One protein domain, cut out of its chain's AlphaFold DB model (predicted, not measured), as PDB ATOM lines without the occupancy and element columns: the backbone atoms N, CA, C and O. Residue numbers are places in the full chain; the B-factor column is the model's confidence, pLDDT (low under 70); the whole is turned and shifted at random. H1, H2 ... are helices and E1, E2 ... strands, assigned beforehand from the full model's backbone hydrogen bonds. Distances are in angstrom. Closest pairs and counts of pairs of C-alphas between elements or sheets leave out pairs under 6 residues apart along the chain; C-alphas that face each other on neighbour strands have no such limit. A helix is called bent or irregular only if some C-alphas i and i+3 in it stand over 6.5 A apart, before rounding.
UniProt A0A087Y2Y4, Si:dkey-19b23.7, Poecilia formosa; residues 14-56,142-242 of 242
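This is residues 14 to 56 and 142 to 242 of the 242 residues of the protein "Si:dkey-19b23.7" of Poecilia formosa (UniProt A0A087Y2Y4). A twisted sheet of four strands, E1 to E4, forms a wall with H1 and H5 packed over one face, H1 slanting over E1 and E2 and H5 running along the strands. H4 packs on H5, H2 and H3 lie near the E4 side, and H6 and H7 form a small lobe set off beyond the E1 side. The printed part has 144 residues, with seven named helices and four named strands in the order H1 E1 E2 E3 E4 H2 H3 H4 H5 H6 H7. The sheet order is E1 E2 E3 E4, antiparallel throughout, and the class is mixed, helices and strands. The whole is compact, with a radius of gyration of the C-alphas of 15.6 A and spans of 48 by 36 by 26 A.

H1, residues 14 to 27, begins at C-alpha 14 (-50.754, -6.461, -14.974) and is 20.4 A long. E1 is residues 34 to 38, E2 residues 43 to 49, 19.8 A, E3 residues 146 to 152, 19.3 A, and E4 residues 161 to 164. H2, residues 168 to 171, H3, residues 179 to 183, and H4, residues 189 to 195, follow. H4 is irregular: C-alphas 192 and 195 are 7.4 A apart. H5, residues 201 to 212, is 16.9 A long. H6 is residues 225 to 230; H7, residues 233 to 240, ends at C-alpha 240 (-43.274, -11.821, 8.615).

E1 and E2 form a hairpin, with N 35 and O 47 at 2.7 A. Antiparallel E2 and E3 have N 46 and O 149 at 2.8 A. E3 and E4 form a hairpin, with N 150 and O 163 at 2.9 A. H1 and H5 are on the same face, at heights over the sheet of 9.3 A and 8.5 A. H5, with residue 201 alone, touches H1 at a steep tilt of 62 degrees; the closest C-alphas, of Phe 18 and Val 201, are 6.1 A apart. H4 and H5 form a helical hairpin; their closest C-alphas, of Ser 190 and Ile 204, are 5.5 A apart. H2 and H3 only graze the sheet. H6 and H7 only just touch, with 3 pairs of C-alphas within 8 A; the closest are those of Ile 228 and Arg 236, 5.8 A. Every O i to N i+4 pair is within hydrogen-bond range in H1, H5 and H6; H4 has 2 of 3, H7 3 of 4, and H3 0 of 1, with 1 of 2 O i to N i+3 pairs; H2 is too short for an i+4 pair.

The C-alphas of Gly 176 and Leu 233, the two farthest apart, are 50.7 A apart. Residues 57 to 141 are not printed, and C-alphas 56 and 142 are 14.0 A apart across the cut. The link from H5 to H6 is long. Residues 173 to 180 stand free. The mean pLDDT of the printed part is 84.2; residues 52 to 56, 142 to 144, 172 to 183 and 242 are under 70.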
ATOM      1  N   LYS A  14     -50.142  -5.498 -15.893       94.12
ATOM      2  CA  LYS A  14     -50.754  -6.461 -14.974       94.12
ATOM      3  C   LYS A  14     -49.787  -7.585 -14.603       94.12
ATOM      4  O   LYS A  14     -49.651  -7.898 -13.424       94.12
ATOM      5  N   LEU A  15     -49.078  -8.139 -15.586       94.62
ATOM      6  CA  LEU A  15     -48.059  -9.155 -15.347       94.62
ATOM      7  C   LEU A  15     -46.909  -8.609 -14.492       94.62
ATOM      8  O   LEU A  15     -46.497  -9.270 -13.551       94.62
ATOM      9  N   GLN A  16     -46.455  -7.378 -14.740       94.88
ATOM     10  CA  GLN A  16     -45.440  -6.727 -13.905       94.88
ATOM     11  C   GLN A  16     -45.869  -6.663 -12.429       94.88
ATOM     12  O   GLN A  16     -45.061  -6.909 -11.542       94.88
ATOM     13  N   HIS A  17     -47.141  -6.350 -12.159       95.31
ATOM     14  CA  HIS A  17     -47.658  -6.311 -10.786       95.31
ATOM     15  C   HIS A  17     -47.652  -7.706 -10.153       95.31
ATOM     16  O   HIS A  17     -47.289  -7.846  -8.991       95.31
ATOM     17  N   PHE A  18     -47.996  -8.734 -10.927       96.06
ATOM     18  CA  PHE A  18     -47.911 -10.121 -10.482       96.06
ATOM     19  C   PHE A  18     -46.475 -10.557 -10.183       96.06
ATOM     20  O   PHE A  18     -46.242 -11.189  -9.163       96.06
ATOM     21  N   LEU A  19     -45.505 -10.190 -11.021       95.75
ATOM     22  CA  LEU A  19     -44.094 -10.508 -10.785       95.75
ATOM     23  C   LEU A  19     -43.542  -9.812  -9.534       95.75
ATOM     24  O   LEU A  19     -42.796 -10.420  -8.772       95.75
ATOM     25  N   ASN A  20     -43.956  -8.568  -9.283       95.38
ATOM     26  CA  ASN A  20     -43.607  -7.869  -8.046       95.38
ATOM     27  C   ASN A  20     -44.188  -8.585  -6.818       95.38
ATOM     28  O   ASN A  20     -43.468  -8.819  -5.853       95.38
ATOM     29  N   ASP A  21     -45.462  -8.983  -6.867       95.44
ATOM     30  CA  ASP A  21     -46.081  -9.771  -5.795       95.44
ATOM     31  C   ASP A  21     -45.402 -11.127  -5.599       95.44
ATOM     32  O   ASP A  21     -45.297 -11.606  -4.476       95.44
ATOM     33  N   LEU A  22     -44.947 -11.751  -6.686       95.06
ATOM     34  CA  LEU A  22     -44.284 -13.049  -6.656       95.06
ATOM     35  C   LEU A  22     -42.930 -12.942  -5.947       95.06
ATOM     36  O   LEU A  22     -42.607 -13.794  -5.122       95.06
ATOM     37  N   ALA A  23     -42.190 -11.858  -6.194       93.06
ATOM     38  CA  ALA A  23     -40.967 -11.540  -5.464       93.06
ATOM     39  C   ALA A  23     -41.234 -11.234  -3.980       93.06
ATOM     40  O   ALA A  23     -40.505 -11.733  -3.122       93.06
ATOM     41  N   LEU A  24     -42.291 -10.470  -3.669       92.69
ATOM     42  CA  LEU A  24     -42.694 -10.200  -2.285       92.69
ATOM     43  C   LEU A  24     -43.033 -11.501  -1.556       92.69
ATOM     44  O   LEU A  24     -42.438 -11.792  -0.525       92.69
ATOM     45  N   LEU A  25     -43.919 -12.326  -2.117       92.81
ATOM     46  CA  LEU A  25     -44.297 -13.607  -1.528       92.81
ATOM     47  C   LEU A  25     -43.088 -14.531  -1.344       92.81
ATOM     48  O   LEU A  25     -42.967 -15.168  -0.304       92.81
ATOM     49  N   GLY A  26     -42.189 -14.583  -2.327       90.69
ATOM     50  CA  GLY A  26     -40.967 -15.384  -2.271       90.69
ATOM     51  C   GLY A  26     -39.979 -14.978  -1.174       90.69
ATOM     52  O   GLY A  26     -39.107 -15.776  -0.839       90.69
ATOM     53  N   SER A  27     -40.115 -13.770  -0.618       87.69
ATOM     54  CA  SER A  27     -39.318 -13.284   0.517       87.69
ATOM     55  C   SER A  27     -39.955 -13.550   1.885       87.69
ATOM     56  O   SER A  27     -39.279 -13.437   2.904       87.69
ATOM     57  N   LEU A  28     -41.241 -13.912   1.917       88.56
ATOM     58  CA  LEU A  28     -41.980 -14.166   3.150       88.56
ATOM     59  C   LEU A  28     -41.805 -15.615   3.606       88.56
ATOM     60  O   LEU A  28     -41.685 -16.536   2.798       88.56
ATOM     61  N   GLN A  29     -41.850 -15.830   4.917       87.06
ATOM     62  CA  GLN A  29     -41.729 -17.152   5.525       87.06
ATOM     63  C   GLN A  29     -42.717 -17.330   6.686       87.06
ATOM     64  O   GLN A  29     -43.399 -16.404   7.120       87.06
ATOM     65  N   GLY A  30     -42.796 -18.555   7.212       85.81
ATOM     66  CA  GLY A  30     -43.603 -18.856   8.396       85.81
ATOM     67  C   GLY A  30     -45.089 -19.064   8.117       85.81
ATOM     68  O   GLY A  30     -45.893 -18.971   9.042       85.81
ATOM     69  N   PHE A  31     -45.473 -19.363   6.877       90.25
ATOM     70  CA  PHE A  31     -46.820 -19.841   6.572       90.25
ATOM     71  C   PHE A  31     -47.005 -21.280   7.066       90.25
ATOM     72  O   PHE A  31     -46.084 -22.092   7.047       90.25
ATOM     73  N   LYS A  32     -48.220 -21.598   7.511       87.81
ATOM     74  CA  LYS A  32     -48.576 -22.910   8.059       87.81
ATOM     75  C   LYS A  32     -48.726 -23.983   6.977       87.81
ATOM     76  O   LYS A  32     -48.391 -25.136   7.213       87.81
ATOM     77  N   TYR A  33     -49.288 -23.612   5.828       89.75
ATOM     78  CA  TYR A  33     -49.743 -24.568   4.811       89.75
ATOM     79  C   TYR A  33     -48.813 -24.691   3.613       89.75
ATOM     80  O   TYR A  33     -48.950 -25.624   2.826       89.75
ATOM     81  N   PHE A  34     -47.895 -23.748   3.440       91.62
ATOM     82  CA  PHE A  34     -46.997 -23.753   2.302       91.62
ATOM     83  C   PHE A  34     -45.684 -23.047   2.620       91.62
ATOM     84  O   PHE A  34     -45.587 -22.281   3.572       91.62
ATOM     85  N   GLN A  35     -44.687 -23.270   1.778       90.94
ATOM     86  CA  GLN A  35     -43.427 -22.555   1.778       90.94
ATOM     87  C   GLN A  35     -43.130 -22.045   0.366       90.94
ATOM     88  O   GLN A  35     -42.996 -22.859  -0.555       90.94
ATOM     89  N   PRO A  36     -43.007 -20.723   0.182       92.25
ATOM     90  CA  PRO A  36     -42.519 -20.151  -1.058       92.25
ATOM     91  C   PRO A  36     -40.980 -20.166  -1.092       92.25
ATOM     92  O   PRO A  36     -40.313 -19.986  -0.076       92.25
ATOM     93  N   TRP A  37     -40.411 -20.361  -2.278       90.50
ATOM     94  CA  TRP A  37     -38.983 -20.212  -2.541       90.50
ATOM     95  C   TRP A  37     -38.783 -19.514  -3.882       90.50
ATOM     96  O   TRP A  37     -39.158 -20.039  -4.936       90.50
ATOM     97  N   LEU A  38     -38.226 -18.301  -3.843       90.69
ATOM     98  CA  LEU A  38     -37.974 -17.515  -5.045       90.69
ATOM     99  C   LEU A  38     -36.830 -18.135  -5.841       90.69
ATOM    100  O   LEU A  38     -35.674 -18.095  -5.429       90.69
ATOM    101  N   ARG A  39     -37.175 -18.695  -6.998       88.38
ATOM    102  CA  ARG A  39     -36.235 -19.375  -7.884       88.38
ATOM    103  C   ARG A  39     -35.562 -18.415  -8.856       88.38
ATOM    104  O   ARG A  39     -34.390 -18.562  -9.187       88.38
ATOM    105  N   GLY A  40     -36.321 -17.439  -9.336       89.69
ATOM    106  CA  GLY A  40     -35.862 -16.453 -10.299       89.69
ATOM    107  C   GLY A  40     -36.793 -15.251 -10.349       89.69
ATOM    108  O   GLY A  40     -37.751 -15.153  -9.588       89.69
ATOM    109  N   LYS A  41     -36.533 -14.325 -11.277       91.25
ATOM    110  CA  LYS A  41     -37.351 -13.106 -11.425       91.25
ATOM    111  C   LYS A  41     -38.793 -13.388 -11.848       91.25
ATOM    112  O   LYS A  41     -39.673 -12.578 -11.579       91.25
ATOM    113  N   GLU A  42     -39.015 -14.508 -12.527       94.94
ATOM    114  CA  GLU A  42     -40.317 -14.897 -13.073       94.94
ATOM    115  C   GLU A  42     -40.820 -16.234 -12.522       94.94
ATOM    116  O   GLU A  42     -41.883 -16.683 -12.939       94.94
ATOM    117  N   GLU A  43     -40.079 -16.860 -11.600       95.00
ATOM    118  CA  GLU A  43     -40.314 -18.227 -11.128       95.00
ATOM    119  C   GLU A  43     -40.268 -18.320  -9.598       95.00
ATOM    120  O   GLU A  43     -39.330 -17.849  -8.950       95.00
ATOM    121  N   LEU A  44     -41.257 -19.009  -9.033       95.00
ATOM    122  CA  LEU A  44     -41.390 -19.324  -7.615       95.00
ATOM    123  C   LEU A  44     -41.661 -20.825  -7.464       95.00
ATOM    124  O   LEU A  44     -42.597 -21.346  -8.071       95.00
ATOM    125  N   LEU A  45     -40.885 -21.517  -6.635       93.69
ATOM    126  CA  LEU A  45     -41.271 -22.841  -6.153       93.69
ATOM    127  C   LEU A  45     -42.186 -22.685  -4.939       93.69
ATOM    128  O   LEU A  45     -41.931 -21.870  -4.056       93.69
ATOM    129  N   LEU A  46     -43.250 -23.476  -4.890       93.56
ATOM    130  CA  LEU A  46     -44.227 -23.459  -3.811       93.56
ATOM    131  C   LEU A  46     -44.401 -24.879  -3.283       93.56
ATOM    132  O   LEU A  46     -44.931 -25.741  -3.977       93.56
ATOM    133  N   THR A  47     -43.954 -25.126  -2.058       91.62
ATOM    134  CA  THR A  47     -44.166 -26.408  -1.375       91.62
ATOM    135  C   THR A  47     -45.439 -26.304  -0.554       91.62
ATOM    136  O   THR A  47     -45.521 -25.412   0.277       91.62
ATOM    137  N   VAL A  48     -46.430 -27.164  -0.764       91.19
ATOM    138  CA  VAL A  48     -47.740 -27.109  -0.094       91.19
ATOM    139  C   VAL A  48     -47.969 -28.395   0.694       91.19
ATOM    140  O   VAL A  48     -47.699 -29.484   0.196       91.19
ATOM    141  N   VAL A  49     -48.443 -28.284   1.932       88.25
ATOM    142  CA  VAL A  49     -48.767 -29.425   2.801       88.25
ATOM    143  C   VAL A  49     -50.067 -30.082   2.345       88.25
ATOM    144  O   VAL A  49     -51.011 -29.400   1.953       88.25
ATOM    145  N   ASN A  50     -50.128 -31.410   2.416       82.75
ATOM    146  CA  ASN A  50     -51.268 -32.177   1.932       82.75
ATOM    147  C   ASN A  50     -52.284 -32.597   3.019       82.75
ATOM    148  O   ASN A  50     -53.442 -32.839   2.697       82.75
ATOM    149  N   GLU A  51     -51.899 -32.719   4.296       71.38
ATOM    150  CA  GLU A  51     -52.817 -33.151   5.373       71.38
ATOM    151  C   GLU A  51     -52.525 -32.487   6.730       71.38
ATOM    152  O   GLU A  51     -51.372 -32.266   7.105       71.38
ATOM    153  N   ASP A  52     -53.593 -32.212   7.490       55.00
ATOM    154  CA  ASP A  52     -53.578 -31.468   8.760       55.00
ATOM    155  C   ASP A  52     -53.188 -32.302  10.005       55.00
ATOM    156  O   ASP A  52     -53.039 -31.751  11.101       55.00
ATOM    157  N   LEU A  53     -53.010 -33.625   9.896       46.88
ATOM    158  CA  LEU A  53     -52.917 -34.530  11.059       46.88
ATOM    159  C   LEU A  53     -51.505 -34.722  11.631       46.88
ATOM    160  O   LEU A  53     -51.109 -35.822  12.009       46.88
ATOM    161  N   GLY A  54     -50.761 -33.628  11.781       50.34
ATOM    162  CA  GLY A  54     -49.506 -33.645  12.536       50.34
ATOM    163  C   GLY A  54     -48.285 -33.170  11.772       50.34
ATOM    164  O   GLY A  54     -47.173 -33.454  12.218       50.34
ATOM    165  N   TRP A  55     -48.475 -32.409  10.686       48.25
ATOM    166  CA  TRP A  55     -47.401 -31.593  10.131       48.25
ATOM    167  C   TRP A  55     -46.917 -30.633  11.217       48.25
ATOM    168  O   TRP A  55     -47.509 -29.588  11.503       48.25
ATOM    169  N   ARG A  56     -45.860 -31.042  11.913       50.25
ATOM    170  CA  ARG A  56     -45.050 -30.126  12.687       50.25
ATOM    171  C   ARG A  56     -44.238 -29.416  11.636       50.25
ATOM    172  O   ARG A  56     -43.387 -30.072  11.057       50.25
ATOM    173  N   GLN A 142     -37.673 -34.378   2.009       51.62
ATOM    174  CA  GLN A 142     -38.762 -34.777   1.128       51.62
ATOM    175  C   GLN A 142     -39.820 -35.463   1.993       51.62
ATOM    176  O   GLN A 142     -39.903 -36.682   2.108       51.62
ATOM    177  N   GLU A 143     -40.554 -34.643   2.728       56.00
ATOM    178  CA  GLU A 143     -41.588 -35.059   3.633       56.00
ATOM    179  C   GLU A 143     -42.728 -35.530   2.756       56.00
ATOM    180  O   GLU A 143     -43.308 -34.779   1.970       56.00
ATOM    181  N   VAL A 144     -43.012 -36.819   2.889       62.19
ATOM    182  CA  VAL A 144     -43.963 -37.597   2.090       62.19
ATOM    183  C   VAL A 144     -45.378 -36.993   2.023       62.19
ATOM    184  O   VAL A 144     -46.200 -37.454   1.239       62.19
ATOM    185  N   ASN A 145     -45.664 -35.927   2.786       77.56
ATOM    186  CA  ASN A 145     -46.951 -35.231   2.805       77.56
ATOM    187  C   ASN A 145     -46.918 -33.804   2.223       77.56
ATOM    188  O   ASN A 145     -47.826 -33.033   2.521       77.56
ATOM    189  N   CYS A 146     -45.945 -33.450   1.376       86.00
ATOM    190  CA  CYS A 146     -45.915 -32.158   0.674       86.00
ATOM    191  C   CYS A 146     -45.898 -32.276  -0.850       86.00
ATOM    192  O   CYS A 146     -45.137 -33.058  -1.409       86.00
ATOM    193  N   THR A 147     -46.674 -31.434  -1.529       87.69
ATOM    194  CA  THR A 147     -46.695 -31.295  -2.990       87.69
ATOM    195  C   THR A 147     -45.927 -30.045  -3.413       87.69
ATOM    196  O   THR A 147     -46.186 -28.950  -2.919       87.69
ATOM    197  N   LEU A 148     -44.972 -30.199  -4.328       90.31
ATOM    198  CA  LEU A 148     -44.160 -29.117  -4.873       90.31
ATOM    199  C   LEU A 148     -44.765 -28.620  -6.185       90.31
ATOM    200  O   LEU A 148     -45.007 -29.405  -7.104       90.31
ATOM    201  N   PHE A 149     -44.920 -27.305  -6.301       92.69
ATOM    202  CA  PHE A 149     -45.357 -26.622  -7.510       92.69
ATOM    203  C   PHE A 149     -44.290 -25.655  -8.015       92.69
ATOM    204  O   PHE A 149     -43.546 -25.066  -7.234       92.69
ATOM    205  N   LEU A 150     -44.261 -25.443  -9.329       93.88
ATOM    206  CA  LEU A 150     -43.590 -24.307  -9.955       93.88
ATOM    207  C   LEU A 150     -44.661 -23.309 -10.391       93.88
ATOM    208  O   LEU A 150     -45.493 -23.649 -11.225       93.88
ATOM    209  N   LEU A 151     -44.625 -22.092  -9.865       95.56
ATOM    210  CA  LEU A 151     -45.441 -20.967 -10.309       95.56
ATOM    211  C   LEU A 151     -44.557 -20.019 -11.119       95.56
ATOM    212  O   LEU A 151     -43.535 -19.558 -10.616       95.56
ATOM    213  N   ALA A 152     -44.945 -19.707 -12.355       95.00
ATOM    214  CA  ALA A 152     -44.186 -18.786 -13.192       95.00
ATOM    215  C   ALA A 152     -45.066 -17.802 -13.961       95.00
ATOM    216  O   ALA A 152     -46.205 -18.102 -14.317       95.00
ATOM    217  N   GLY A 153     -44.513 -16.624 -14.241       94.25
ATOM    218  CA  GLY A 153     -45.165 -15.540 -14.972       94.25
ATOM    219  C   GLY A 153     -44.311 -15.015 -16.118       94.25
ATOM    220  O   GLY A 153     -44.030 -13.821 -16.149       94.25
ATOM    221  N   TYR A 154     -43.888 -15.878 -17.046       92.88
ATOM    222  CA  TYR A 154     -42.999 -15.458 -18.133       92.88
ATOM    223  C   TYR A 154     -43.628 -14.376 -19.013       92.88
ATOM    224  O   TYR A 154     -44.732 -14.545 -19.555       92.88
ATOM    225  N   VAL A 155     -42.874 -13.301 -19.247       89.06
ATOM    226  CA  VAL A 155     -43.283 -12.180 -20.107       89.06
ATOM    227  C   VAL A 155     -43.721 -12.639 -21.498       89.06
ATOM    228  O   VAL A 155     -44.693 -12.101 -22.030       89.06
ATOM    229  N   LYS A 156     -43.082 -13.677 -22.059       89.19
ATOM    230  CA  LYS A 156     -43.426 -14.241 -23.376       89.19
ATOM    231  C   LYS A 156     -44.893 -14.669 -23.482       89.19
ATOM    232  O   LYS A 156     -45.482 -14.544 -24.551       89.19
ATOM    233  N   TYR A 157     -45.488 -15.162 -22.396       90.12
ATOM    234  CA  TYR A 157     -46.860 -15.672 -22.412       90.12
ATOM    235  C   TYR A 157     -47.900 -14.679 -21.885       90.12
ATOM    236  O   TYR A 157     -49.096 -14.892 -22.085       90.12
ATOM    237  N   GLY A 158     -47.481 -13.615 -21.193       90.69
ATOM    238  CA  GLY A 158     -48.386 -12.557 -20.731       90.69
ATOM    239  C   GLY A 158     -49.351 -12.955 -19.601       90.69
ATOM    240  O   GLY A 158     -50.271 -12.192 -19.292       90.69
ATOM    241  N   ARG A 159     -49.192 -14.141 -18.997       92.62
ATOM    242  CA  ARG A 159     -50.052 -14.651 -17.916       92.62
ATOM    243  C   ARG A 159     -49.317 -15.666 -17.029       92.62
ATOM    244  O   ARG A 159     -48.352 -16.267 -17.503       92.62
ATOM    245  N   PRO A 160     -49.777 -15.874 -15.785       95.44
ATOM    246  CA  PRO A 160     -49.197 -16.869 -14.897       95.44
ATOM    247  C   PRO A 160     -49.578 -18.301 -15.284       95.44
ATOM    248  O   PRO A 160     -50.636 -18.541 -15.867       95.44
ATOM    249  N   TYR A 161     -48.723 -19.246 -14.905       95.31
ATOM    250  CA  TYR A 161     -48.916 -20.686 -15.038       95.31
ATOM    251  C   TYR A 161     -48.358 -21.409 -13.817       95.31
ATOM    252  O   TYR A 161     -47.376 -20.964 -13.226       95.31
ATOM    253  N   ALA A 162     -48.966 -22.541 -13.472       94.44
ATOM    254  CA  ALA A 162     -48.505 -23.411 -12.400       94.44
ATOM    255  C   ALA A 162     -48.274 -24.829 -12.934       94.44
ATOM    256  O   ALA A 162     -49.064 -25.305 -13.743       94.44
ATOM    257  N   TRP A 163     -47.231 -25.508 -12.467       92.38
ATOM    258  CA  TRP A 163     -46.926 -26.905 -12.789       92.38
ATOM    259  C   TRP A 163     -46.737 -27.711 -11.516       92.38
ATOM    260  O   TRP A 163     -46.214 -27.195 -10.530       92.38
ATOM    261  N   ILE A 164     -47.097 -28.990 -11.568       89.69
ATOM    262  CA  ILE A 164     -46.826 -29.941 -10.492       89.69
ATOM    263  C   ILE A 164     -45.417 -30.504 -10.691       89.69
ATOM    264  O   ILE A 164     -45.079 -30.980 -11.775       89.69
ATOM    265  N   ARG A 165     -44.586 -30.448  -9.650       86.50
ATOM    266  CA  ARG A 165     -43.210 -30.969  -9.662       86.50
ATOM    267  C   ARG A 165     -43.037 -32.221  -8.802       86.50
ATOM    268  O   ARG A 165     -42.178 -33.034  -9.128       86.50
ATOM    269  N   SER A 166     -43.886 -32.434  -7.796       82.88
ATOM    270  CA  SER A 166     -43.956 -33.687  -7.025       82.88
ATOM    271  C   SER A 166     -45.404 -34.108  -6.748       82.88
ATOM    272  O   SER A 166     -46.316 -33.316  -6.948       82.88
ATOM    273  N   ASN A 167     -45.623 -35.355  -6.313       75.19
ATOM    274  CA  ASN A 167     -46.936 -35.917  -5.945       75.19
ATOM    275  C   ASN A 167     -48.047 -35.742  -6.997       75.19
ATOM    276  O   ASN A 167     -49.223 -35.545  -6.674       75.19
ATOM    277  N   HIS A 168     -47.672 -35.801  -8.275       75.62
ATOM    278  CA  HIS A 168     -48.582 -35.665  -9.413       75.62
ATOM    279  C   HIS A 168     -49.780 -36.624  -9.361       75.62
ATOM    280  O   HIS A 168     -50.894 -36.240  -9.714       75.62
ATOM    281  N   GLU A 169     -49.571 -37.832  -8.848       71.69
ATOM    282  CA  GLU A 169     -50.564 -38.890  -8.713       71.69
ATOM    283  C   GLU A 169     -51.722 -38.532  -7.770       71.69
ATOM    284  O   GLU A 169     -52.818 -39.069  -7.922       71.69
ATOM    285  N   ARG A 170     -51.519 -37.599  -6.825       72.12
ATOM    286  CA  ARG A 170     -52.565 -37.168  -5.882       72.12
ATOM    287  C   ARG A 170     -53.577 -36.209  -6.496       72.12
ATOM    288  O   ARG A 170     -54.734 -36.201  -6.092       72.12
ATOM    289  N   LEU A 171     -53.124 -35.369  -7.424       70.12
ATOM    290  CA  LEU A 171     -53.928 -34.286  -7.998       70.12
ATOM    291  C   LEU A 171     -54.386 -34.589  -9.426       70.12
ATOM    292  O   LEU A 171     -55.330 -33.968  -9.911       70.12
ATOM    293  N   VAL A 172     -53.741 -35.542 -10.100       66.06
ATOM    294  CA  VAL A 172     -54.087 -35.978 -11.454       66.06
ATOM    295  C   VAL A 172     -54.203 -37.500 -11.452       66.06
ATOM    296  O   VAL A 172     -53.261 -38.227 -11.749       66.06
ATOM    297  N   SER A 173     -55.382 -38.007 -11.101       51.38
ATOM    298  CA  SER A 173     -55.691 -39.432 -11.187       51.38
ATOM    299  C   SER A 173     -55.974 -39.832 -12.642       51.38
ATOM    300  O   SER A 173     -57.135 -39.856 -13.035       51.38
ATOM    301  N   ILE A 174     -54.956 -40.141 -13.452       48.03
ATOM    302  CA  ILE A 174     -55.114 -40.939 -14.685       48.03
ATOM    303  C   ILE A 174     -53.878 -41.828 -14.856       48.03
ATOM    304  O   ILE A 174     -52.744 -41.359 -14.843       48.03
ATOM    305  N   GLY A 175     -54.123 -43.133 -14.975       41.00
ATOM    306  CA  GLY A 175     -53.103 -44.170 -14.982       41.00
ATOM    307  C   GLY A 175     -52.124 -44.134 -16.156       41.00
ATOM    308  O   GLY A 175     -52.430 -43.685 -17.255       41.00
ATOM    309  N   GLY A 176     -50.955 -44.718 -15.901       47.06
ATOM    310  CA  GLY A 176     -50.219 -45.531 -16.866       47.06
ATOM    311  C   GLY A 176     -49.561 -44.861 -18.071       47.06
ATOM    312  O   GLY A 176     -48.926 -45.596 -18.819       47.06
ATOM    313  N   MET A 177     -49.647 -43.542 -18.280       43.41
ATOM    314  CA  MET A 177     -49.025 -42.917 -19.455       43.41
ATOM    315  C   MET A 177     -48.266 -41.619 -19.137       43.41
ATOM    316  O   MET A 177     -48.839 -40.617 -18.719       43.41
ATOM    317  N   ASP A 178     -46.968 -41.697 -19.421       48.06
ATOM    318  CA  ASP A 178     -46.028 -40.657 -19.824       48.06
ATOM    319  C   ASP A 178     -45.610 -39.534 -18.863       48.06
ATOM    320  O   ASP A 178     -46.355 -38.648 -18.447       48.06
ATOM    321  N   SER A 179     -44.286 -39.479 -18.691       51.81
ATOM    322  CA  SER A 179     -43.485 -38.388 -18.125       51.81
ATOM    323  C   SER A 179     -43.844 -36.984 -18.647       51.81
ATOM    324  O   SER A 179     -43.483 -36.000 -18.006       51.81
ATOM    325  N   MET A 180     -44.554 -36.866 -19.775       53.78
ATOM    326  CA  MET A 180     -44.953 -35.588 -20.382       53.78
ATOM    327  C   MET A 180     -46.085 -34.858 -19.639       53.78
ATOM    328  O   MET A 180     -46.297 -33.664 -19.857       53.78
ATOM    329  N   VAL A 181     -46.799 -35.520 -18.720       57.25
ATOM    330  CA  VAL A 181     -47.860 -34.870 -17.921       57.25
ATOM    331  C   VAL A 181     -47.282 -33.833 -16.946       57.25
ATOM    332  O   VAL A 181     -47.927 -32.816 -16.690       57.25
ATOM    333  N   LYS A 182     -46.042 -34.023 -16.467       60.09
ATOM    334  CA  LYS A 182     -45.358 -33.080 -15.556       60.09
ATOM    335  C   LYS A 182     -45.132 -31.691 -16.171       60.09
ATOM    336  O   LYS A 182     -45.008 -30.712 -15.434       60.09
ATOM    337  N   ASP A 183     -45.115 -31.594 -17.499       68.50
ATOM    338  CA  ASP A 183     -44.856 -30.347 -18.228       68.50
ATOM    339  C   ASP A 183     -46.130 -29.638 -18.699       68.50
ATOM    340  O   ASP A 183     -46.081 -28.510 -19.201       68.50
ATOM    341  N   THR A 184     -47.296 -30.244 -18.466       81.81
ATOM    342  CA  THR A 184     -48.575 -29.595 -18.743       81.81
ATOM    343  C   THR A 184     -48.933 -28.646 -17.597       81.81
ATOM    344  O   THR A 184     -49.039 -29.088 -16.450       81.81
ATOM    345  N   PRO A 185     -49.144 -27.343 -17.862       88.00
ATOM    346  CA  PRO A 185     -49.548 -26.419 -16.814       88.00
ATOM    347  C   PRO A 185     -50.945 -26.768 -16.289       88.00
ATOM    348  O   PRO A 185     -51.854 -27.122 -17.046       88.00
ATOM    349  N   MET A 186     -51.133 -26.611 -14.982       89.81
ATOM    350  CA  MET A 186     -52.405 -26.804 -14.303       89.81
ATOM    351  C   MET A 186     -53.455 -25.812 -14.801       89.81
ATOM    352  O   MET A 186     -53.195 -24.622 -15.001       89.81
ATOM    353  N   LYS A 187     -54.689 -26.300 -14.928       90.69
ATOM    354  CA  LYS A 187     -55.860 -25.478 -15.242       90.69
ATOM    355  C   LYS A 187     -56.520 -25.008 -13.951       90.69
ATOM    356  O   LYS A 187     -57.509 -25.582 -13.511       90.69
ATOM    357  N   LEU A 188     -55.948 -23.972 -13.349       93.06
ATOM    358  CA  LEU A 188     -56.511 -23.319 -12.166       93.06
ATOM    359  C   LEU A 188     -57.581 -22.296 -12.569       93.06
ATOM    360  O   LEU A 188     -57.466 -21.626 -13.606       93.06
ATOM    361  N   LYS A 189     -58.617 -22.142 -11.744       94.00
ATOM    362  CA  LYS A 189     -59.681 -21.154 -11.948       94.00
ATOM    363  C   LYS A 189     -59.124 -19.737 -11.867       94.00
ATOM    364  O   LYS A 189     -59.420 -18.927 -12.739       94.00
ATOM    365  N   SER A 190     -58.270 -19.457 -10.884       94.50
ATOM    366  CA  SER A 190     -57.569 -18.172 -10.744       94.50
ATOM    367  C   SER A 190     -56.775 -17.810 -12.005       94.50
ATOM    368  O   SER A 190     -56.867 -16.689 -12.496       94.50
ATOM    369  N   ILE A 191     -56.057 -18.766 -12.600       94.06
ATOM    370  CA  ILE A 191     -55.303 -18.551 -13.845       94.06
ATOM    371  C   ILE A 191     -56.242 -18.353 -15.043       94.06
ATOM    372  O   ILE A 191     -55.985 -17.514 -15.907       94.06
ATOM    373  N   THR A 192     -57.345 -19.097 -15.103       94.12
ATOM    374  CA  THR A 192     -58.341 -18.971 -16.180       94.12
ATOM    375  C   THR A 192     -59.019 -17.599 -16.152       94.12
ATOM    376  O   THR A 192     -59.150 -16.942 -17.186       94.12
ATOM    377  N   ASP A 193     -59.348 -17.116 -14.955       94.19
ATOM    378  CA  ASP A 193     -59.944 -15.803 -14.707       94.19
ATOM    379  C   ASP A 193     -58.927 -14.648 -14.819       94.19
ATOM    380  O   ASP A 193     -59.293 -13.479 -14.662       94.19
ATOM    381  N   TRP A 194     -57.651 -14.927 -15.122       92.69
ATOM    382  CA  TRP A 194     -56.591 -13.918 -15.190       92.69
ATOM    383  C   TRP A 194     -56.922 -12.768 -16.136       92.69
ATOM    384  O   TRP A 194     -56.558 -11.636 -15.856       92.69
ATOM    385  N   GLN A 195     -57.596 -12.998 -17.262       88.25
ATOM    386  CA  GLN A 195     -57.896 -11.906 -18.200       88.25
ATOM    387  C   GLN A 195     -59.066 -11.030 -17.735       88.25
ATOM    388  O   GLN A 195     -59.113  -9.847 -18.062       88.25
ATOM    389  N   THR A 196     -60.003 -11.595 -16.979       88.69
ATOM    390  CA  THR A 196     -61.290 -10.961 -16.657       88.69
ATOM    391  C   THR A 196     -61.324 -10.373 -15.252       88.69
ATOM    392  O   THR A 196     -62.024  -9.391 -15.017       88.69
ATOM    393  N   ARG A 197     -60.555 -10.935 -14.315       87.38
ATOM    394  CA  ARG A 197     -60.550 -10.549 -12.899       87.38
ATOM    395  C   ARG A 197     -59.189 -10.009 -12.476       87.38
ATOM    396  O   ARG A 197     -58.164 -10.307 -13.084       87.38
ATOM    397  N   GLY A 198     -59.158  -9.205 -11.416       88.44
ATOM    398  CA  GLY A 198     -57.934  -8.652 -10.820       88.44
ATOM    399  C   GLY A 198     -57.117  -9.675 -10.025       88.44
ATOM    400  O   GLY A 198     -56.745  -9.378  -8.899       88.44
ATOM    401  N   ILE A 199     -56.884 -10.861 -10.594       94.50
ATOM    402  CA  ILE A 199     -56.182 -11.980  -9.955       94.50
ATOM    403  C   ILE A 199     -54.760 -11.563  -9.569       94.50
ATOM    404  O   ILE A 199     -54.044 -10.944 -10.362       94.50
ATOM    405  N   ARG A 200     -54.360 -11.913  -8.351       94.12
ATOM    406  CA  ARG A 200     -53.035 -11.697  -7.765       94.12
ATOM    407  C   ARG A 200     -52.374 -13.044  -7.461       94.12
ATOM    408  O   ARG A 200     -53.003 -14.095  -7.546       94.12
ATOM    409  N   VAL A 201     -51.099 -13.017  -7.072       95.62
ATOM    410  CA  VAL A 201     -50.343 -14.232  -6.707       95.62
ATOM    411  C   VAL A 201     -51.024 -14.991  -5.564       95.62
ATOM    412  O   VAL A 201     -51.151 -16.211  -5.624       95.62
ATOM    413  N   TRP A 202     -51.526 -14.262  -4.564       95.25
ATOM    414  CA  TRP A 202     -52.188 -14.821  -3.382       95.25
ATOM    415  C   TRP A 202     -53.436 -15.643  -3.729       95.25
ATOM    416  O   TRP A 202     -53.694 -16.643  -3.068       95.25
ATOM    417  N   ASP A 203     -54.175 -15.266  -4.779       96.19
ATOM    418  CA  ASP A 203     -55.363 -16.005  -5.228       96.19
ATOM    419  C   ASP A 203     -54.980 -17.383  -5.783       96.19
ATOM    420  O   ASP A 203     -55.631 -18.382  -5.481       96.19
ATOM    421  N   ILE A 204     -53.896 -17.443  -6.566       96.88
ATOM    422  CA  ILE A 204     -53.382 -18.694  -7.141       96.88
ATOM    423  C   ILE A 204     -52.851 -19.602  -6.032       96.88
ATOM    424  O   ILE A 204     -53.156 -20.791  -5.996       96.88
ATOM    425  N   VAL A 205     -52.079 -19.039  -5.101       96.69
ATOM    426  CA  VAL A 205     -51.521 -19.778  -3.959       96.69
ATOM    427  C   VAL A 205     -52.631 -20.298  -3.053       96.69
ATOM    428  O   VAL A 205     -52.598 -21.458  -2.659       96.69
ATOM    429  N   SER A 206     -53.643 -19.477  -2.771       95.88
ATOM    430  CA  SER A 206     -54.819 -19.889  -2.006       95.88
ATOM    431  C   SER A 206     -55.534 -21.063  -2.669       95.88
ATOM    432  O   SER A 206     -55.908 -22.004  -1.978       95.88
ATOM    433  N   GLU A 207     -55.724 -21.023  -3.989       96.50
ATOM    434  CA  GLU A 207     -56.330 -22.130  -4.728       96.50
ATOM    435  C   GLU A 207     -55.480 -23.405  -4.623       96.50
ATOM    436  O   GLU A 207     -56.016 -24.460  -4.299       96.50
ATOM    437  N   LEU A 208     -54.160 -23.306  -4.815       94.88
ATOM    438  CA  LEU A 208     -53.235 -24.439  -4.689       94.88
ATOM    439  C   LEU A 208     -53.245 -25.059  -3.287       94.88
ATOM    440  O   LEU A 208     -53.268 -26.280  -3.162       94.88
ATOM    441  N   VAL A 209     -53.270 -24.233  -2.239       93.69
ATOM    442  CA  VAL A 209     -53.383 -24.701  -0.853       93.69
ATOM    443  C   VAL A 209     -54.693 -25.451  -0.656       93.69
ATOM    444  O   VAL A 209     -54.655 -26.616  -0.276       93.69
ATOM    445  N   CYS A 210     -55.832 -24.840  -0.998       92.69
ATOM    446  CA  CYS A 210     -57.147 -25.467  -0.855       92.69
ATOM    447  C   CYS A 210     -57.281 -26.786  -1.636       92.69
ATOM    448  O   CYS A 210     -58.040 -27.657  -1.221       92.69
ATOM    449  N   LEU A 211     -56.564 -26.936  -2.757       91.44
ATOM    450  CA  LEU A 211     -56.524 -28.177  -3.535       91.44
ATOM    451  C   LEU A 211     -55.728 -29.293  -2.848       91.44
ATOM    452  O   LEU A 211     -56.051 -30.464  -3.036       91.44
ATOM    453  N   CYS A 212     -54.681 -28.951  -2.097       88.00
ATOM    454  CA  CYS A 212     -53.789 -29.939  -1.486       88.00
ATOM    455  C   CYS A 212     -54.251 -30.374  -0.099       88.00
ATOM    456  O   CYS A 212     -54.068 -31.530   0.260       88.00
ATOM    457  N   THR A 213     -54.830 -29.461   0.677       86.81
ATOM    458  CA  THR A 213     -55.177 -29.672   2.087       86.81
ATOM    459  C   THR A 213     -56.588 -30.228   2.260       86.81
ATOM    460  O   THR A 213     -57.547 -29.665   1.723       86.81
ATOM    461  N   VAL A 214     -56.735 -31.269   3.082       82.56
ATOM    462  CA  VAL A 214     -58.038 -31.835   3.457       82.56
ATOM    463  C   VAL A 214     -58.173 -31.876   4.991       82.56
ATOM    464  O   VAL A 214     -57.400 -32.588   5.634       82.56
ATOM    465  N   PRO A 215     -59.162 -31.178   5.588       86.50
ATOM    466  CA  PRO A 215     -60.112 -30.266   4.946       86.50
ATOM    467  C   PRO A 215     -59.437 -28.994   4.406       86.50
ATOM    468  O   PRO A 215     -58.401 -28.559   4.898       86.50
ATOM    469  N   SER A 216     -60.061 -28.356   3.411       87.38
ATOM    470  CA  SER A 216     -59.588 -27.059   2.918       87.38
ATOM    471  C   SER A 216     -59.600 -26.028   4.059       87.38
ATOM    472  O   SER A 216     -60.641 -25.852   4.704       87.38
ATOM    473  N   PRO A 217     -58.496 -25.304   4.312       89.81
ATOM    474  CA  PRO A 217     -58.404 -24.369   5.415       89.81
ATOM    475  C   PRO A 217     -59.287 -23.152   5.164       89.81
ATOM    476  O   PRO A 217     -59.411 -22.664   4.042       89.81
ATOM    477  N   THR A 218     -59.849 -22.599   6.241       90.25
ATOM    478  CA  THR A 218     -60.602 -21.337   6.187       90.25
ATOM    479  C   THR A 218     -59.710 -20.163   5.780       90.25
ATOM    480  O   THR A 218     -60.156 -19.269   5.068       90.25
ATOM    481  N   ASN A 219     -58.449 -20.167   6.225       93.69
ATOM    482  CA  ASN A 219     -57.443 -19.182   5.837       93.69
ATOM    483  C   ASN A 219     -56.181 -19.884   5.294       93.69
ATOM    484  O   ASN A 219     -55.319 -20.292   6.080       93.69
ATOM    485  N   PRO A 220     -56.041 -19.994   3.964       93.19
ATOM    486  CA  PRO A 220     -54.887 -20.614   3.305       93.19
ATOM    487  C   PRO A 220     -53.546 -19.912   3.561       93.19
ATOM    488  O   PRO A 220     -52.497 -20.540   3.466       93.19
ATOM    489  N   LEU A 221     -53.570 -18.627   3.930       93.56
ATOM    490  CA  LEU A 221     -52.386 -17.802   4.202       93.56
ATOM    491  C   LEU A 221     -52.088 -17.680   5.708       93.56
ATOM    492  O   LEU A 221     -51.436 -16.736   6.149       93.56
ATOM    493  N   THR A 222     -52.591 -18.612   6.522       91.38
ATOM    494  CA  THR A 222     -52.365 -18.602   7.975       91.38
ATOM    495  C   THR A 222     -50.877 -18.715   8.298       91.38
ATOM    496  O   THR A 222     -50.202 -19.622   7.812       91.38
ATOM    497  N   LEU A 223     -50.387 -17.840   9.177       89.81
ATOM    498  CA  LEU A 223     -49.038 -17.924   9.731       89.81
ATOM    499  C   LEU A 223     -48.952 -18.991  10.828       89.81
ATOM    500  O   LEU A 223     -49.837 -19.113  11.681       89.81
ATOM    501  N   ASP A 224     -47.848 -19.730  10.857       88.19
ATOM    502  CA  ASP A 224     -47.511 -20.607  11.966       88.19
ATOM    503  C   ASP A 224     -46.948 -19.788  13.134       88.19
ATOM    504  O   ASP A 224     -45.743 -19.603  13.317       88.19
ATOM    505  N   MET A 225     -47.861 -19.316  13.979       87.62
ATOM    506  CA  MET A 225     -47.510 -18.566  15.181       87.62
ATOM    507  C   MET A 225     -46.664 -19.374  16.169       87.62
ATOM    508  O   MET A 225     -46.007 -18.767  17.012       87.62
ATOM    509  N   ARG A 226     -46.685 -20.714  16.126       86.69
ATOM    510  CA  ARG A 226     -45.828 -21.529  16.998       86.69
ATOM    511  C   ARG A 226     -44.391 -21.411  16.521       86.69
ATOM    512  O   ARG A 226     -43.547 -21.029  17.322       86.69
ATOM    513  N   TYR A 227     -44.154 -21.628  15.229       83.38
ATOM    514  CA  TYR A 227     -42.851 -21.416  14.601       83.38
ATOM    515  C   TYR A 227     -42.334 -19.993  14.844       83.38
ATOM    516  O   TYR A 227     -41.274 -19.821  15.441       83.38
ATOM    517  N   ILE A 228     -43.118 -18.967  14.512       86.69
ATOM    518  CA  ILE A 228     -42.685 -17.568  14.654       86.69
ATOM    519  C   ILE A 228     -42.311 -17.246  16.110       86.69
ATOM    520  O   ILE A 228     -41.307 -16.588  16.369       86.69
ATOM    521  N   LYS A 229     -43.064 -17.750  17.095       87.62
ATOM    522  CA  LYS A 229     -42.757 -17.526  18.518       87.62
ATOM    523  C   LYS A 229     -41.474 -18.215  18.989       87.62
ATOM    524  O   LYS A 229     -40.917 -17.774  19.991       87.62
ATOM    525  N   THR A 230     -40.999 -19.255  18.302       88.19
ATOM    526  CA  THR A 230     -39.700 -19.881  18.616       88.19
ATOM    527  C   THR A 230     -38.511 -19.055  18.135       88.19
ATOM    528  O   THR A 230     -37.429 -19.174  18.702       88.19
ATOM    529  N   LEU A 231     -38.711 -18.181  17.144       86.00
ATOM    530  CA  LEU A 231     -37.642 -17.356  16.591       86.00
ATOM    531  C   LEU A 231     -37.259 -16.203  17.539       86.00
ATOM    532  O   LEU A 231     -38.123 -15.687  18.270       86.00
ATOM    533  N   PRO A 232     -35.991 -15.751  17.509       89.50
ATOM    534  CA  PRO A 232     -35.569 -14.481  18.092       89.50
ATOM    535  C   PRO A 232     -36.401 -13.304  17.578       89.50
ATOM    536  O   PRO A 232     -36.906 -13.316  16.461       89.50
ATOM    537  N   LEU A 233     -36.530 -12.250  18.386       86.12
ATOM    538  CA  LEU A 233     -37.413 -11.119  18.079       86.12
ATOM    539  C   LEU A 233     -37.105 -10.450  16.727       86.12
ATOM    540  O   LEU A 233     -38.035 -10.134  15.999       86.12
ATOM    541  N   HIS A 234     -35.828 -10.282  16.375       84.88
ATOM    542  CA  HIS A 234     -35.417  -9.700  15.092       84.88
ATOM    543  C   HIS A 234     -35.821 -10.577  13.898       84.88
ATOM    544  O   HIS A 234     -36.347 -10.066  12.912       84.88
ATOM    545  N   ASP A 235     -35.674 -11.895  14.028       84.50
ATOM    546  CA  ASP A 235     -36.063 -12.848  12.990       84.50
ATOM    547  C   ASP A 235     -37.579 -12.882  12.789       84.50
ATOM    548  O   ASP A 235     -38.041 -13.079  11.671       84.50
ATOM    549  N   ARG A 236     -38.378 -12.625  13.836       86.31
ATOM    550  CA  ARG A 236     -39.846 -12.543  13.713       86.31
ATOM    551  C   ARG A 236     -40.284 -11.448  12.748       86.31
ATOM    552  O   ARG A 236     -41.179 -11.690  11.941       86.31
ATOM    553  N   PHE A 237     -39.672 -10.267  12.832       82.56
ATOM    554  CA  PHE A 237     -39.957  -9.164  11.911       82.56
ATOM    555  C   PHE A 237     -39.530  -9.528  10.490       82.56
ATOM    556  O   PHE A 237     -40.319  -9.400   9.557       82.56
ATOM    557  N   LEU A 238     -38.333 -10.110  10.345       81.62
ATOM    558  CA  LEU A 238     -37.800 -10.513   9.045       81.62
ATOM    559  C   LEU A 238     -38.692 -11.540   8.331       81.62
ATOM    560  O   LEU A 238     -39.026 -11.343   7.168       81.62
ATOM    561  N   VAL A 239     -39.111 -12.610   9.018       78.56
ATOM    562  CA  VAL A 239     -39.905 -13.679   8.384       78.56
ATOM    563  C   VAL A 239     -41.331 -13.244   8.048       78.56
ATOM    564  O   VAL A 239     -41.916 -13.763   7.100       78.56
ATOM    565  N   THR A 240     -41.895 -12.303   8.812       76.50
ATOM    566  CA  THR A 240     -43.274 -11.821   8.615       76.50
ATOM    567  C   THR A 240     -43.374 -10.597   7.705       76.50
ATOM    568  O   THR A 240     -44.478 -10.267   7.273       76.50
ATOM    569  N   GLY A 241     -42.251  -9.940   7.395       72.50
ATOM    570  CA  GLY A 241     -42.226  -8.688   6.638       72.50
ATOM    571  C   GLY A 241     -42.854  -7.502   7.386       72.50
ATOM    572  O   GLY A 241     -43.316  -6.567   6.730       72.50
ATOM    573  N   ALA A 242     -42.919  -7.578   8.724       59.50
ATOM    574  CA  ALA A 242     -43.512  -6.577   9.620       59.50
ATOM    575  C   ALA A 242     -42.488  -5.573  10.167       59.50
ATOM    576  O   ALA A 242     -41.296  -5.937  10.282       59.50
TER     577      ALA A 242